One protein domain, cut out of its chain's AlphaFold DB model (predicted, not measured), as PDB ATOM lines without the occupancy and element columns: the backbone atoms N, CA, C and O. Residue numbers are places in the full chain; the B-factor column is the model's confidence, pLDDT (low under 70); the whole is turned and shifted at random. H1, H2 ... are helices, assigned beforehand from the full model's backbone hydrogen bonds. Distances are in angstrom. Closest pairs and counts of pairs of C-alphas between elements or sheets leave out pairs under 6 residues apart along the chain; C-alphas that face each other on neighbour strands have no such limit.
ATOM      1  N   ARG A   2     142.597 142.310 134.936       62.75
ATOM      2  CA  ARG A   2     143.633 141.898 133.977       62.75
ATOM      3  C   ARG A   2     143.222 142.420 132.598       62.75
ATOM      4  O   ARG A   2     142.104 142.147 132.180       62.75
ATOM      5  N   SER A   3     144.088 143.189 131.940       64.31
ATOM      6  CA  SER A   3     143.884 143.628 130.552       64.31
ATOM      7  C   SER A   3     144.208 142.475 129.598       64.31
ATOM      8  O   SER A   3     145.200 141.770 129.801       64.31
ATOM      9  N   LEU A   4     143.363 142.267 128.591       77.19
ATOM     10  CA  LEU A   4     143.535 141.287 127.521       77.19
ATOM     11  C   LEU A   4     143.439 142.036 126.189       77.19
ATOM     12  O   LEU A   4     142.420 142.658 125.908       77.19
ATOM     13  N   HIS A   5     144.497 141.975 125.382       72.94
ATOM     14  CA  HIS A   5     144.462 142.436 123.995       72.94
ATOM     15  C   HIS A   5     144.017 141.269 123.113       72.94
ATOM     16  O   HIS A   5     144.696 140.244 123.066       72.94
ATOM     17  N   ILE A   6     142.871 141.418 122.447       74.12
ATOM     18  CA  ILE A   6     142.310 140.418 121.533       74.12
ATOM     19  C   ILE A   6     142.344 141.008 120.125       74.12
ATOM     20  O   ILE A   6     141.806 142.091 119.897       74.12
ATOM     21  N   THR A   7     142.971 140.298 119.190       78.44
ATOM     22  CA  THR A   7     142.827 140.576 117.757       78.44
ATOM     23  C   THR A   7     141.582 139.850 117.280       78.44
ATOM     24  O   THR A   7     141.567 138.622 117.250       78.44
ATOM     25  N   TYR A   8     140.534 140.602 116.966       78.25
ATOM     26  CA  TYR A   8     139.259 140.052 116.527       78.25
ATOM     27  C   TYR A   8     139.285 139.731 115.026       78.25
ATOM     28  O   TYR A   8     139.790 140.527 114.237       78.25
ATOM     29  N   GLU A   9     138.752 138.568 114.655       79.44
ATOM     30  CA  GLU A   9     138.542 138.144 113.265       79.44
ATOM     31  C   GLU A   9     137.044 138.257 112.964       79.44
ATOM     32  O   GLU A   9     136.241 137.627 113.653       79.44
ATOM     33  N   ASP A  10     136.684 139.076 111.978       78.31
ATOM     34  CA  ASP A  10     135.310 139.307 111.536       78.31
ATOM     35  C   ASP A  10     134.944 138.465 110.298       78.31
ATOM     36  O   ASP A  10     135.773 137.772 109.704       78.31
ATOM     37  N   GLY A  11     133.663 138.479 109.922       82.31
ATOM     38  CA  GLY A  11     133.154 137.786 108.735       82.31
ATOM     39  C   GLY A  11     132.978 136.273 108.909       82.31
ATOM     40  O   GLY A  11     132.675 135.557 107.945       82.31
ATOM     41  N   LEU A  12     133.108 135.747 110.127       85.69
ATOM     42  CA  LEU A  12     132.933 134.320 110.394       85.69
ATOM     43  C   LEU A  12     131.462 133.905 110.262       85.69
ATOM     44  O   LEU A  12     131.169 132.775 109.859       85.69
ATOM     45  N   THR A  13     130.522 134.816 110.536       84.31
ATOM     46  CA  THR A  13     129.082 134.552 110.368       84.31
ATOM     47  C   THR A  13     128.629 134.596 108.913       84.31
ATOM     48  O   THR A  13     127.620 133.977 108.573       84.31
ATOM     49  N   GLN A  14     129.402 135.237 108.032       83.56
ATOM     50  CA  GLN A  14     129.115 135.290 106.596       83.56
ATOM     51  C   GLN A  14     129.407 133.949 105.908       83.56
ATOM     52  O   GLN A  14     128.722 133.563 104.962       83.56
ATOM     53  N   THR A  15     130.414 133.215 106.396       81.69
ATOM     54  CA  THR A  15     130.849 131.940 105.801       81.69
ATOM     55  C   THR A  15     130.174 130.717 106.421       81.69
ATOM     56  O   THR A  15     130.016 129.704 105.741       81.69
ATOM     57  N   SER A  16     129.768 130.797 107.693       88.12
ATOM     58  CA  SER A  16     129.233 129.662 108.456       88.12
ATOM     59  C   SER A  16     127.908 130.011 109.138       88.12
ATOM     60  O   SER A  16     127.814 130.941 109.935       88.12
ATOM     61  N   ARG A  17     126.856 129.218 108.909       85.88
ATOM     62  CA  ARG A  17     125.511 129.488 109.463       85.88
ATOM     63  C   ARG A  17     125.377 129.027 110.911       85.88
ATOM     64  O   ARG A  17     124.532 129.516 111.668       85.88
ATOM     65  N   SER A  18     126.229 128.092 111.317       90.75
ATOM     66  CA  SER A  18     126.310 127.584 112.684       90.75
ATOM     67  C   SER A  18     127.756 127.422 113.137       90.75
ATOM     68  O   SER A  18     128.654 127.225 112.321       90.75
ATOM     69  N   LEU A  19     127.967 127.420 114.457       91.94
ATOM     70  CA  LEU A  19     129.284 127.154 115.039       91.94
ATOM     71  C   LEU A  19     129.831 125.784 114.604       91.94
ATOM     72  O   LEU A  19     131.026 125.620 114.396       91.94
ATOM     73  N   ARG A  20     128.946 124.803 114.406       91.94
ATOM     74  CA  ARG A  20     129.309 123.470 113.919       91.94
ATOM     75  C   ARG A  20     129.872 123.500 112.494       91.94
ATOM     76  O   ARG A  20     130.850 122.813 112.220       91.94
ATOM     77  N   GLU A  21     129.282 124.296 111.603       91.81
ATOM     78  CA  GLU A  21     129.812 124.497 110.244       91.81
ATOM     79  C   GLU A  21     131.171 125.195 110.267       91.81
ATOM     80  O   GLU A  21     132.083 124.775 109.557       91.81
ATOM     81  N   LEU A  22     131.340 126.187 111.142       93.62
ATOM     82  CA  LEU A  22     132.635 126.833 111.322       93.62
ATOM     83  C   LEU A  22     133.693 125.825 111.784       93.62
ATOM     84  O   LEU A  22     134.774 125.759 111.205       93.62
ATOM     85  N   LEU A  23     133.373 124.996 112.783       93.12
ATOM     86  CA  LEU A  23     134.282 123.959 113.271       93.12
ATOM     87  C   LEU A  23     134.657 122.958 112.173       93.12
ATOM     88  O   LEU A  23     135.809 122.550 112.112       93.12
ATOM     89  N   LEU A  24     133.735 122.592 111.275       92.38
ATOM     90  CA  LEU A  24     134.052 121.752 110.112       92.38
ATOM     91  C   LEU A  24     135.133 122.390 109.230       92.38
ATOM     92  O   LEU A  24     136.115 121.731 108.888       92.38
ATOM     93  N   VAL A  25     134.970 123.669 108.888       92.19
ATOM     94  CA  VAL A  25     135.939 124.415 108.073       92.19
ATOM     95  C   VAL A  25     137.281 124.519 108.795       92.19
ATOM     96  O   VAL A  25     138.329 124.244 108.205       92.19
ATOM     97  N   GLN A  26     137.262 124.857 110.083       92.69
ATOM     98  CA  GLN A  26     138.483 125.039 110.857       92.69
ATOM     99  C   GLN A  26     139.222 123.731 111.129       92.69
ATOM    100  O   GLN A  26     140.447 123.697 111.103       92.69
ATOM    101  N   VAL A  27     138.516 122.615 111.315       93.00
ATOM    102  CA  VAL A  27     139.137 121.285 111.416       93.00
ATOM    103  C   VAL A  27     139.926 120.954 110.151       93.00
ATOM    104  O   VAL A  27     141.031 120.423 110.247       93.00
ATOM    105  N   GLN A  28     139.405 121.305 108.973       91.38
ATOM    106  CA  GLN A  28     140.142 121.117 107.722       91.38
ATOM    107  C   GLN A  28     141.359 122.045 107.623       91.38
ATOM    108  O   GLN A  28     142.435 121.592 107.238       91.38
ATOM    109  N   ARG A  29     141.229 123.313 108.036       89.44
ATOM    110  CA  ARG A  29     142.346 124.277 108.072       89.44
ATOM    111  C   ARG A  29     143.445 123.880 109.064       89.44
ATOM    112  O   ARG A  29     144.622 124.052 108.769       89.44
ATOM    113  N   ASN A  30     143.079 123.269 110.188       88.50
ATOM    114  CA  ASN A  30     143.983 122.845 111.262       88.50
ATOM    115  C   ASN A  30     144.684 121.492 111.000       88.50
ATOM    116  O   ASN A  30     145.038 120.775 111.939       88.50
ATOM    117  N   GLY A  31     144.906 121.140 109.729       86.00
ATOM    118  CA  GLY A  31     145.611 119.917 109.325       86.00
ATOM    119  C   GLY A  31     144.709 118.701 109.095       86.00
ATOM    120  O   GLY A  31     145.209 117.585 108.953       86.00
ATOM    121  N   GLY A  32     143.390 118.902 109.041       91.06
ATOM    122  CA  GLY A  32     142.418 117.869 108.699       91.06
ATOM    123  C   GLY A  32     141.889 117.067 109.890       91.06
ATOM    124  O   GLY A  32     142.409 117.098 111.008       91.06
ATOM    125  N   VAL A  33     140.835 116.290 109.621       92.06
ATOM    126  CA  VAL A  33     140.085 115.520 110.633       92.06
ATOM    127  C   VAL A  33     140.981 114.566 111.423       92.06
ATOM    128  O   VAL A  33     140.811 114.440 112.629       92.06
ATOM    129  N   VAL A  34     141.954 113.917 110.780       92.44
ATOM    130  CA  VAL A  34     142.840 112.947 111.447       92.44
ATOM    131  C   VAL A  34     143.743 113.630 112.475       92.44
ATOM    132  O   VAL A  34     143.834 113.166 113.611       92.44
ATOM    133  N   ALA A  35     144.370 114.749 112.102       92.75
ATOM    134  CA  ALA A  35     145.270 115.486 112.983       92.75
ATOM    135  C   ALA A  35     144.522 116.055 114.194       92.75
ATOM    136  O   ALA A  35     144.978 115.929 115.331       92.75
ATOM    137  N   VAL A  36     143.344 116.640 113.962       92.56
ATOM    138  CA  VAL A  36     142.523 117.197 115.041       92.56
ATOM    139  C   VAL A  36     141.948 116.099 115.933       92.56
ATOM    140  O   VAL A  36     141.980 116.239 117.151       92.56
ATOM    141  N   ALA A  37     141.472 114.986 115.370       92.88
ATOM    142  CA  ALA A  37     140.947 113.876 116.163       92.88
ATOM    143  C   ALA A  37     142.012 113.315 117.119       92.88
ATOM    144  O   ALA A  37     141.722 113.124 118.298       92.88
ATOM    145  N   GLY A  38     143.257 113.168 116.647       91.62
ATOM    146  CA  GLY A  38     144.383 112.748 117.486       91.62
ATOM    147  C   GLY A  38     144.648 113.691 118.663       91.62
ATOM    148  O   GLY A  38     144.856 113.230 119.779       91.62
ATOM    149  N   LYS A  39     144.564 115.011 118.448       91.31
ATOM    150  CA  LYS A  39     144.701 116.011 119.525       91.31
ATOM    151  C   LYS A  39     143.574 115.948 120.557       91.31
ATOM    152  O   LYS A  39     143.787 116.254 121.723       91.31
ATOM    153  N   LEU A  40     142.370 115.573 120.132       91.69
ATOM    154  CA  LEU A  40     141.193 115.509 121.000       91.69
ATOM    155  C   LEU A  40     141.043 114.181 121.746       91.69
ATOM    156  O   LEU A  40     140.122 114.068 122.559       91.69
ATOM    157  N   ASP A  41     141.923 113.209 121.488       90.81
ATOM    158  CA  ASP A  41     141.781 111.820 121.939       90.81
ATOM    159  C   ASP A  41     140.480 111.176 121.407       90.81
ATOM    160  O   ASP A  41     139.710 110.518 122.108       90.81
ATOM    161  N   LEU A  42     140.184 111.435 120.128       90.94
ATOM    162  CA  LEU A  42     139.029 110.905 119.407       90.94
ATOM    163  C   LEU A  42     139.481 110.118 118.177       90.94
ATOM    164  O   LEU A  42     140.509 110.403 117.565       90.94
ATOM    165  N   SER A  43     138.664 109.153 117.748       92.88
ATOM    166  CA  SER A  43     138.844 108.561 116.423       92.88
ATOM    167  C   SER A  43     138.376 109.539 115.332       92.88
ATOM    168  O   SER A  43     137.420 110.293 115.557       92.88
ATOM    169  N   PRO A  44     138.978 109.515 114.124       92.31
ATOM    170  CA  PRO A  44     138.555 110.375 113.013       92.31
ATOM    171  C   PRO A  44     137.062 110.236 112.675       92.31
ATOM    172  O   PRO A  44     136.381 111.235 112.434       92.31
ATOM    173  N   SER A  45     136.524 109.012 112.737       90.94
ATOM    174  CA  SER A  45     135.096 108.752 112.521       90.94
ATOM    175  C   SER A  45     134.230 109.427 113.583       90.94
ATOM    176  O   SER A  45     133.275 110.114 113.242       90.94
ATOM    177  N   LYS A  46     134.601 109.318 114.866       90.62
ATOM    178  CA  LYS A  46     133.848 109.925 115.972       90.62
ATOM    179  C   LYS A  46     133.863 111.452 115.905       90.62
ATOM    180  O   LYS A  46     132.848 112.080 116.196       90.62
ATOM    181  N   LEU A  47     134.985 112.052 115.500       91.06
ATOM    182  CA  LEU A  47     135.050 113.494 115.261       91.06
ATOM    183  C   LEU A  47     134.144 113.899 114.088       91.06
ATOM    184  O   LEU A  47     133.409 114.875 114.195       91.06
ATOM    185  N   THR A  48     134.139 113.123 113.004       90.69
ATOM    186  CA  THR A  48     133.277 113.382 111.840       90.69
ATOM    187  C   THR A  48     131.798 113.321 112.208       90.69
ATOM    188  O   THR A  48     131.063 114.245 111.883       90.69
ATOM    189  N   GLU A  49     131.369 112.291 112.941       91.94
ATOM    190  CA  GLU A  49     129.987 112.166 113.426       91.94
ATOM    191  C   GLU A  49     129.586 113.373 114.292       91.94
ATOM    192  O   GLU A  49     128.521 113.961 114.103       91.94
ATOM    193  N   LYS A  50     130.483 113.815 115.186       91.06
ATOM    194  CA  LYS A  50     130.261 114.991 116.044       91.06
ATOM    195  C   LYS A  50     130.108 116.289 115.263       91.06
ATOM    196  O   LYS A  50     129.250 117.111 115.583       91.06
ATOM    197  N   LEU A  51     130.934 116.473 114.240       89.94
ATOM    198  CA  LEU A  51     130.890 117.641 113.366       89.94
ATOM    199  C   LEU A  51     129.703 117.589 112.388       89.94
ATOM    200  O   LEU A  51     129.133 118.624 112.040       89.94
ATOM    201  N   ALA A  52     129.274 116.396 111.979       87.56
ATOM    202  CA  ALA A  52     128.057 116.189 111.199       87.56
ATOM    203  C   ALA A  52     126.786 116.408 112.041       87.56
ATOM    204  O   ALA A  52     125.748 116.777 111.497       87.56
ATOM    205  N   GLY A  53     126.881 116.258 113.367       84.62
ATOM    206  CA  GLY A  53     125.760 116.385 114.298       84.62
ATOM    207  C   GLY A  53     124.928 115.108 114.424       84.62
ATOM    208  O   GLY A  53     123.836 115.146 114.989       84.62
ATOM    209  N   GLY A  54     125.429 113.980 113.921       83.56
ATOM    210  CA  GLY A  54     124.715 112.711 113.876       83.56
ATOM    211  C   GLY A  54     125.659 111.527 113.698       83.56
ATOM    212  O   GLY A  54     126.709 111.656 113.069       83.56
ATOM    213  N   ASP A  55     125.295 110.381 114.269       82.00
ATOM    214  CA  ASP A  55     125.968 109.115 113.986       82.00
ATOM    215  C   ASP A  55     125.468 108.476 112.683       82.00
ATOM    216  O   ASP A  55     124.474 108.899 112.087       82.00
ATOM    217  N   SER A  56     126.150 107.416 112.249       73.75
ATOM    218  CA  SER A  56     125.755 106.653 111.052       73.75
ATOM    219  C   SER A  56     124.362 106.001 111.166       73.75
ATOM    220  O   SER A  56     123.806 105.562 110.164       73.75
ATOM    221  N   GLY A  57     123.789 105.933 112.375       75.81
ATOM    222  CA  GLY A  57     122.436 105.448 112.658       75.81
ATOM    223  C   GLY A  57     121.387 106.558 112.779       75.81
ATOM    224  O   GLY A  57     120.261 106.273 113.185       75.81
ATOM    225  N   GLY A  58     121.736 107.810 112.463       74.38
ATOM    226  CA  GLY A  58     120.833 108.962 112.498       74.38
ATOM    227  C   GLY A  58     120.549 109.520 113.895       74.38
ATOM    228  O   GLY A  58     119.691 110.393 114.037       74.38
ATOM    229  N   LYS A  59     121.244 109.054 114.941       81.88
ATOM    230  CA  LYS A  59     121.089 109.610 116.290       81.88
ATOM    231  C   LYS A  59     121.915 110.885 116.418       81.88
ATOM    232  O   LYS A  59     123.081 110.882 116.019       81.88
ATOM    233  N   PRO A  60     121.371 111.956 117.017       80.69
ATOM    234  CA  PRO A  60     122.109 113.196 117.185       80.69
ATOM    235  C   PRO A  60     123.330 112.962 118.076       80.69
ATOM    236  O   PRO A  60     123.217 112.564 119.237       80.69
ATOM    237  N   ARG A  61     124.513 113.219 117.522       83.06
ATOM    238  CA  ARG A  61     125.781 113.211 118.249       83.06
ATOM    239  C   ARG A  61     126.451 114.549 118.023       83.06
ATOM    240  O   ARG A  61     127.084 114.763 117.002       83.06
ATOM    241  N   GLY A  62     126.272 115.455 118.975       85.00
ATOM    242  CA  GLY A  62     126.969 116.734 118.989       85.00
ATOM    243  C   GLY A  62     128.342 116.643 119.650       85.00
ATOM    244  O   GLY A  62     128.662 115.686 120.369       85.00
ATOM    245  N   MET A  63     129.142 117.676 119.415       87.75
ATOM    246  CA  MET A  63     130.274 118.004 120.273       87.75
ATOM    247  C   MET A  63     129.745 118.587 121.591       87.75
ATOM    248  O   MET A  63     128.830 119.413 121.569       87.75
ATOM    249  N   THR A  64     130.270 118.136 122.729       90.69
ATOM    250  CA  THR A  64     129.939 118.725 124.035       90.69
ATOM    251  C   THR A  64     130.704 120.032 124.243       90.69
ATOM    252  O   THR A  64     131.649 120.335 123.515       90.69
ATOM    253  N   ILE A  65     130.314 120.813 125.253       92.62
ATOM    254  CA  ILE A  65     131.036 122.043 125.610       92.62
ATOM    255  C   ILE A  65     132.458 121.706 126.080       92.62
ATOM    256  O   ILE A  65     133.401 122.352 125.642       92.62
ATOM    257  N   ASP A  66     132.642 120.635 126.859       93.25
ATOM    258  CA  ASP A  66     133.974 120.190 127.293       93.25
ATOM    259  C   ASP A  66     134.882 119.805 126.114       93.25
ATOM    260  O   ASP A  66     136.082 120.079 126.111       93.25
ATOM    261  N   GLU A  67     134.317 119.167 125.084       91.94
ATOM    262  CA  GLU A  67     135.051 118.837 123.861       91.94
ATOM    263  C   GLU A  67     135.391 120.088 123.049       91.94
ATOM    264  O   GLU A  67     136.472 120.151 122.464       91.94
ATOM    265  N   LEU A  68     134.506 121.092 123.038       93.69
ATOM    266  CA  LEU A  68     134.782 122.392 122.435       93.69
ATOM    267  C   LEU A  68     135.909 123.113 123.184       93.69
ATOM    268  O   LEU A  68     136.849 123.580 122.553       93.69
ATOM    269  N   GLU A  69     135.878 123.163 124.514       94.50
ATOM    270  CA  GLU A  69     136.959 123.759 125.307       94.50
ATOM    271  C   GLU A  69     138.291 123.039 125.087       94.50
ATOM    272  O   GLU A  69     139.333 123.679 124.912       94.50
ATOM    273  N   ARG A  70     138.260 121.701 125.018       93.88
ATOM    274  CA  ARG A  70     139.434 120.906 124.648       93.88
ATOM    275  C   ARG A  70     139.917 121.259 123.243       93.88
ATOM    276  O   ARG A  70     141.115 121.446 123.063       93.88
ATOM    277  N   TYR A  71     139.020 121.402 122.269       94.19
ATOM    278  CA  TYR A  71     139.376 121.855 120.923       94.19
ATOM    279  C   TYR A  71     140.111 123.186 120.956       94.19
ATOM    280  O   TYR A  71     141.251 123.235 120.507       94.19
ATOM    281  N   LEU A  72     139.526 124.214 121.572       94.25
ATOM    282  CA  LEU A  72     140.130 125.544 121.677       94.25
ATOM    283  C   LEU A  72     141.538 125.483 122.285       94.25
ATOM    284  O   LEU A  72     142.468 126.128 121.802       94.25
ATOM    285  N   LYS A  73     141.712 124.675 123.334       94.19
ATOM    286  CA  LYS A  73     142.994 124.518 124.022       94.19
ATOM    287  C   LYS A  73     144.050 123.817 123.160       94.19
ATOM    288  O   LYS A  73     145.188 124.286 123.096       94.19
ATOM    289  N   GLU A  74     143.693 122.708 122.519       94.31
ATOM    290  CA  GLU A  74     144.641 121.836 121.808       94.31
ATOM    291  C   GLU A  74     144.954 122.319 120.381       94.31
ATOM    292  O   GLU A  74     146.061 122.117 119.864       94.31
ATOM    293  N   THR A  75     144.001 122.973 119.711       91.06
ATOM    294  CA  THR A  75     144.221 123.567 118.382       91.06
ATOM    295  C   THR A  75     144.717 125.005 118.461       91.06
ATOM    296  O   THR A  75     145.348 125.458 117.509       91.06
ATOM    297  N   ARG A  76     144.504 125.693 119.597       90.69
ATOM    298  CA  ARG A  76     144.719 127.143 119.780       90.69
ATOM    299  C   ARG A  76     143.916 128.005 118.804       90.69
ATOM    300  O   ARG A  76     144.240 129.172 118.602       90.69
ATOM    301  N   ASP A  77     142.879 127.427 118.213       90.75
ATOM    302  CA  ASP A  77     141.959 128.122 117.333       90.75
ATOM    303  C   ASP A  77     140.887 128.822 118.173       90.75
ATOM    304  O   ASP A  77     140.110 128.167 118.863       90.75
ATOM    305  N   ILE A  78     140.861 130.154 118.121       92.19
ATOM    306  CA  ILE A  78     139.887 130.991 118.833       92.19
ATOM    307  C   ILE A  78     138.749 131.485 117.931       92.19
ATOM    308  O   ILE A  78     137.827 132.134 118.428       92.19
ATOM    309  N   SER A  79     138.747 131.143 116.636       92.12
ATOM    310  CA  SER A  79     137.682 131.523 115.703       92.12
ATOM    311  C   SER A  79     136.279 131.090 116.179       92.12
ATOM    312  O   SER A  79     135.344 131.867 115.987       92.12
ATOM    313  N   PRO A  80     136.065 129.944 116.873       92.81
ATOM    314  CA  PRO A  80     134.757 129.629 117.459       92.81
ATOM    315  C   PRO A  80     134.247 130.679 118.453       92.81
ATOM    316  O   PRO A  80     133.048 130.944 118.513       92.81
ATOM    317  N   ILE A  81     135.147 131.297 119.222       92.50
ATOM    318  CA  ILE A  81     134.792 132.351 120.177       92.50
ATOM    319  C   ILE A  81     134.453 133.632 119.418       92.50
ATOM    320  O   ILE A  81     133.415 134.235 119.684       92.50
ATOM    321  N   HIS A  82     135.284 134.018 118.445       91.31
ATOM    322  CA  HIS A  82     135.032 135.195 117.608       91.31
ATOM    323  C   HIS A  82     133.691 135.089 116.882       91.31
ATOM    324  O   HIS A  82     132.912 136.030 116.913       91.31
ATOM    325  N   TYR A  83     133.354 133.907 116.363       92.62
ATOM    326  CA  TYR A  83     132.054 133.642 115.758       92.62
ATOM    327  C   TYR A  83     130.882 133.873 116.713       92.62
ATOM    328  O   TYR A  83     129.866 134.439 116.321       92.62
ATOM    329  N   LEU A  84     130.989 133.417 117.965       92.00
ATOM    330  CA  LEU A  84     129.926 133.615 118.953       92.00
ATOM    331  C   LEU A  84     129.787 135.091 119.338       92.00
ATOM    332  O   LEU A  84     128.664 135.570 119.492       92.00
ATOM    333  N   ILE A  85     130.904 135.810 119.445       89.88
ATOM    334  CA  ILE A  85     130.912 137.260 119.662       89.88
ATOM    335  C   ILE A  85     130.231 137.958 118.479       89.88
ATOM    336  O   ILE A  85     129.268 138.689 118.684       89.88
ATOM    337  N   GLU A  86     130.644 137.667 117.247       87.88
ATOM    338  CA  GLU A  86     130.054 138.234 116.030       87.88
ATOM    339  C   GLU A  86     128.548 137.972 115.957       87.88
ATOM    340  O   GLU A  86     127.746 138.860 115.673       87.88
ATOM    341  N   LYS A  87     128.141 136.739 116.259       87.69
ATOM    342  CA  LYS A  87     126.755 136.307 116.109       87.69
ATOM    343  C   LYS A  87     125.818 136.902 117.154       87.69
ATOM    344  O   LYS A  87     124.658 137.150 116.836       87.69
ATOM    345  N   TYR A  88     126.285 137.074 118.389       87.12
ATOM    346  CA  TYR A  88     125.407 137.391 119.521       87.12
ATOM    347  C   TYR A  88     125.707 138.724 120.208       87.12
ATOM    348  O   TYR A  88     124.852 139.215 120.939       87.12
ATOM    349  N   MET A  89     126.882 139.318 119.990       83.88
ATOM    350  CA  MET A  89     127.263 140.603 120.587       83.88
ATOM    351  C   MET A  89     127.208 141.775 119.601       83.88
ATOM    352  O   MET A  89     127.370 142.919 120.024       83.88
ATOM    353  N   THR A  90     126.958 141.532 118.311       77.50
ATOM    354  CA  THR A  90     126.793 142.620 117.338       77.50
ATOM    355  C   THR A  90     125.471 143.347 117.575       77.50
ATOM    356  O   THR A  90     124.401 142.737 117.585       77.50
ATOM    357  N   CYS A  91     125.541 144.667 117.763       76.69
ATOM    358  CA  CYS A  91     124.361 145.501 117.972       76.69
ATOM    359  C   CYS A  91     123.469 145.535 116.714       76.69
ATOM    360  O   CYS A  91     123.999 145.654 115.606       76.69
TER     361      CYS A  91
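Overview. This is residues 2 to 91 of the 122 residues of an uncharacterized protein of Stenotrophomonas humi (UniProt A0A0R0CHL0). Short helices make an elongated body: H2 lies near the middle, H1 and H6 toward one end, H3 and H4 toward the other, and H5 packs on H3. The printed part has 90 residues and six named helices, H1 to H6 in order, with no named strand: all helix. It is compact, with a radius of gyration of the C-alphas of 13.7 A, spanning 43 by 24 by 22 A.

Arrangement. H1, residues 12 to 15, touches H6, residues 79 to 89; the closest C-alphas, Leu 12 and Tyr 83, are 5.5 A apart. H2, residues 19 to 29, touches H4, residues 44 to 52; the closest C-alphas, Arg 20 and Leu 51, are 6.1 A apart. H3, residues 32 to 40, touches H5, residues 65 to 75; the closest C-alphas, Lys 39 and Glu 74, are 6.3 A apart. Every O i to N i+4 pair is within hydrogen-bond range in H2 to H6; H1 is too short for one.

Along the chain. C-alpha 12 begins H1 at (132.933, 134.320, 110.394); C-alpha 89 ends H6 at (127.263, 140.603, 120.587). H2 and H5 each measure 15.1 A.

Size, cuts and confidence. The printed part has no cut. The link from H4 to H5 is long. Residues 2 to 3 have pLDDT under 70.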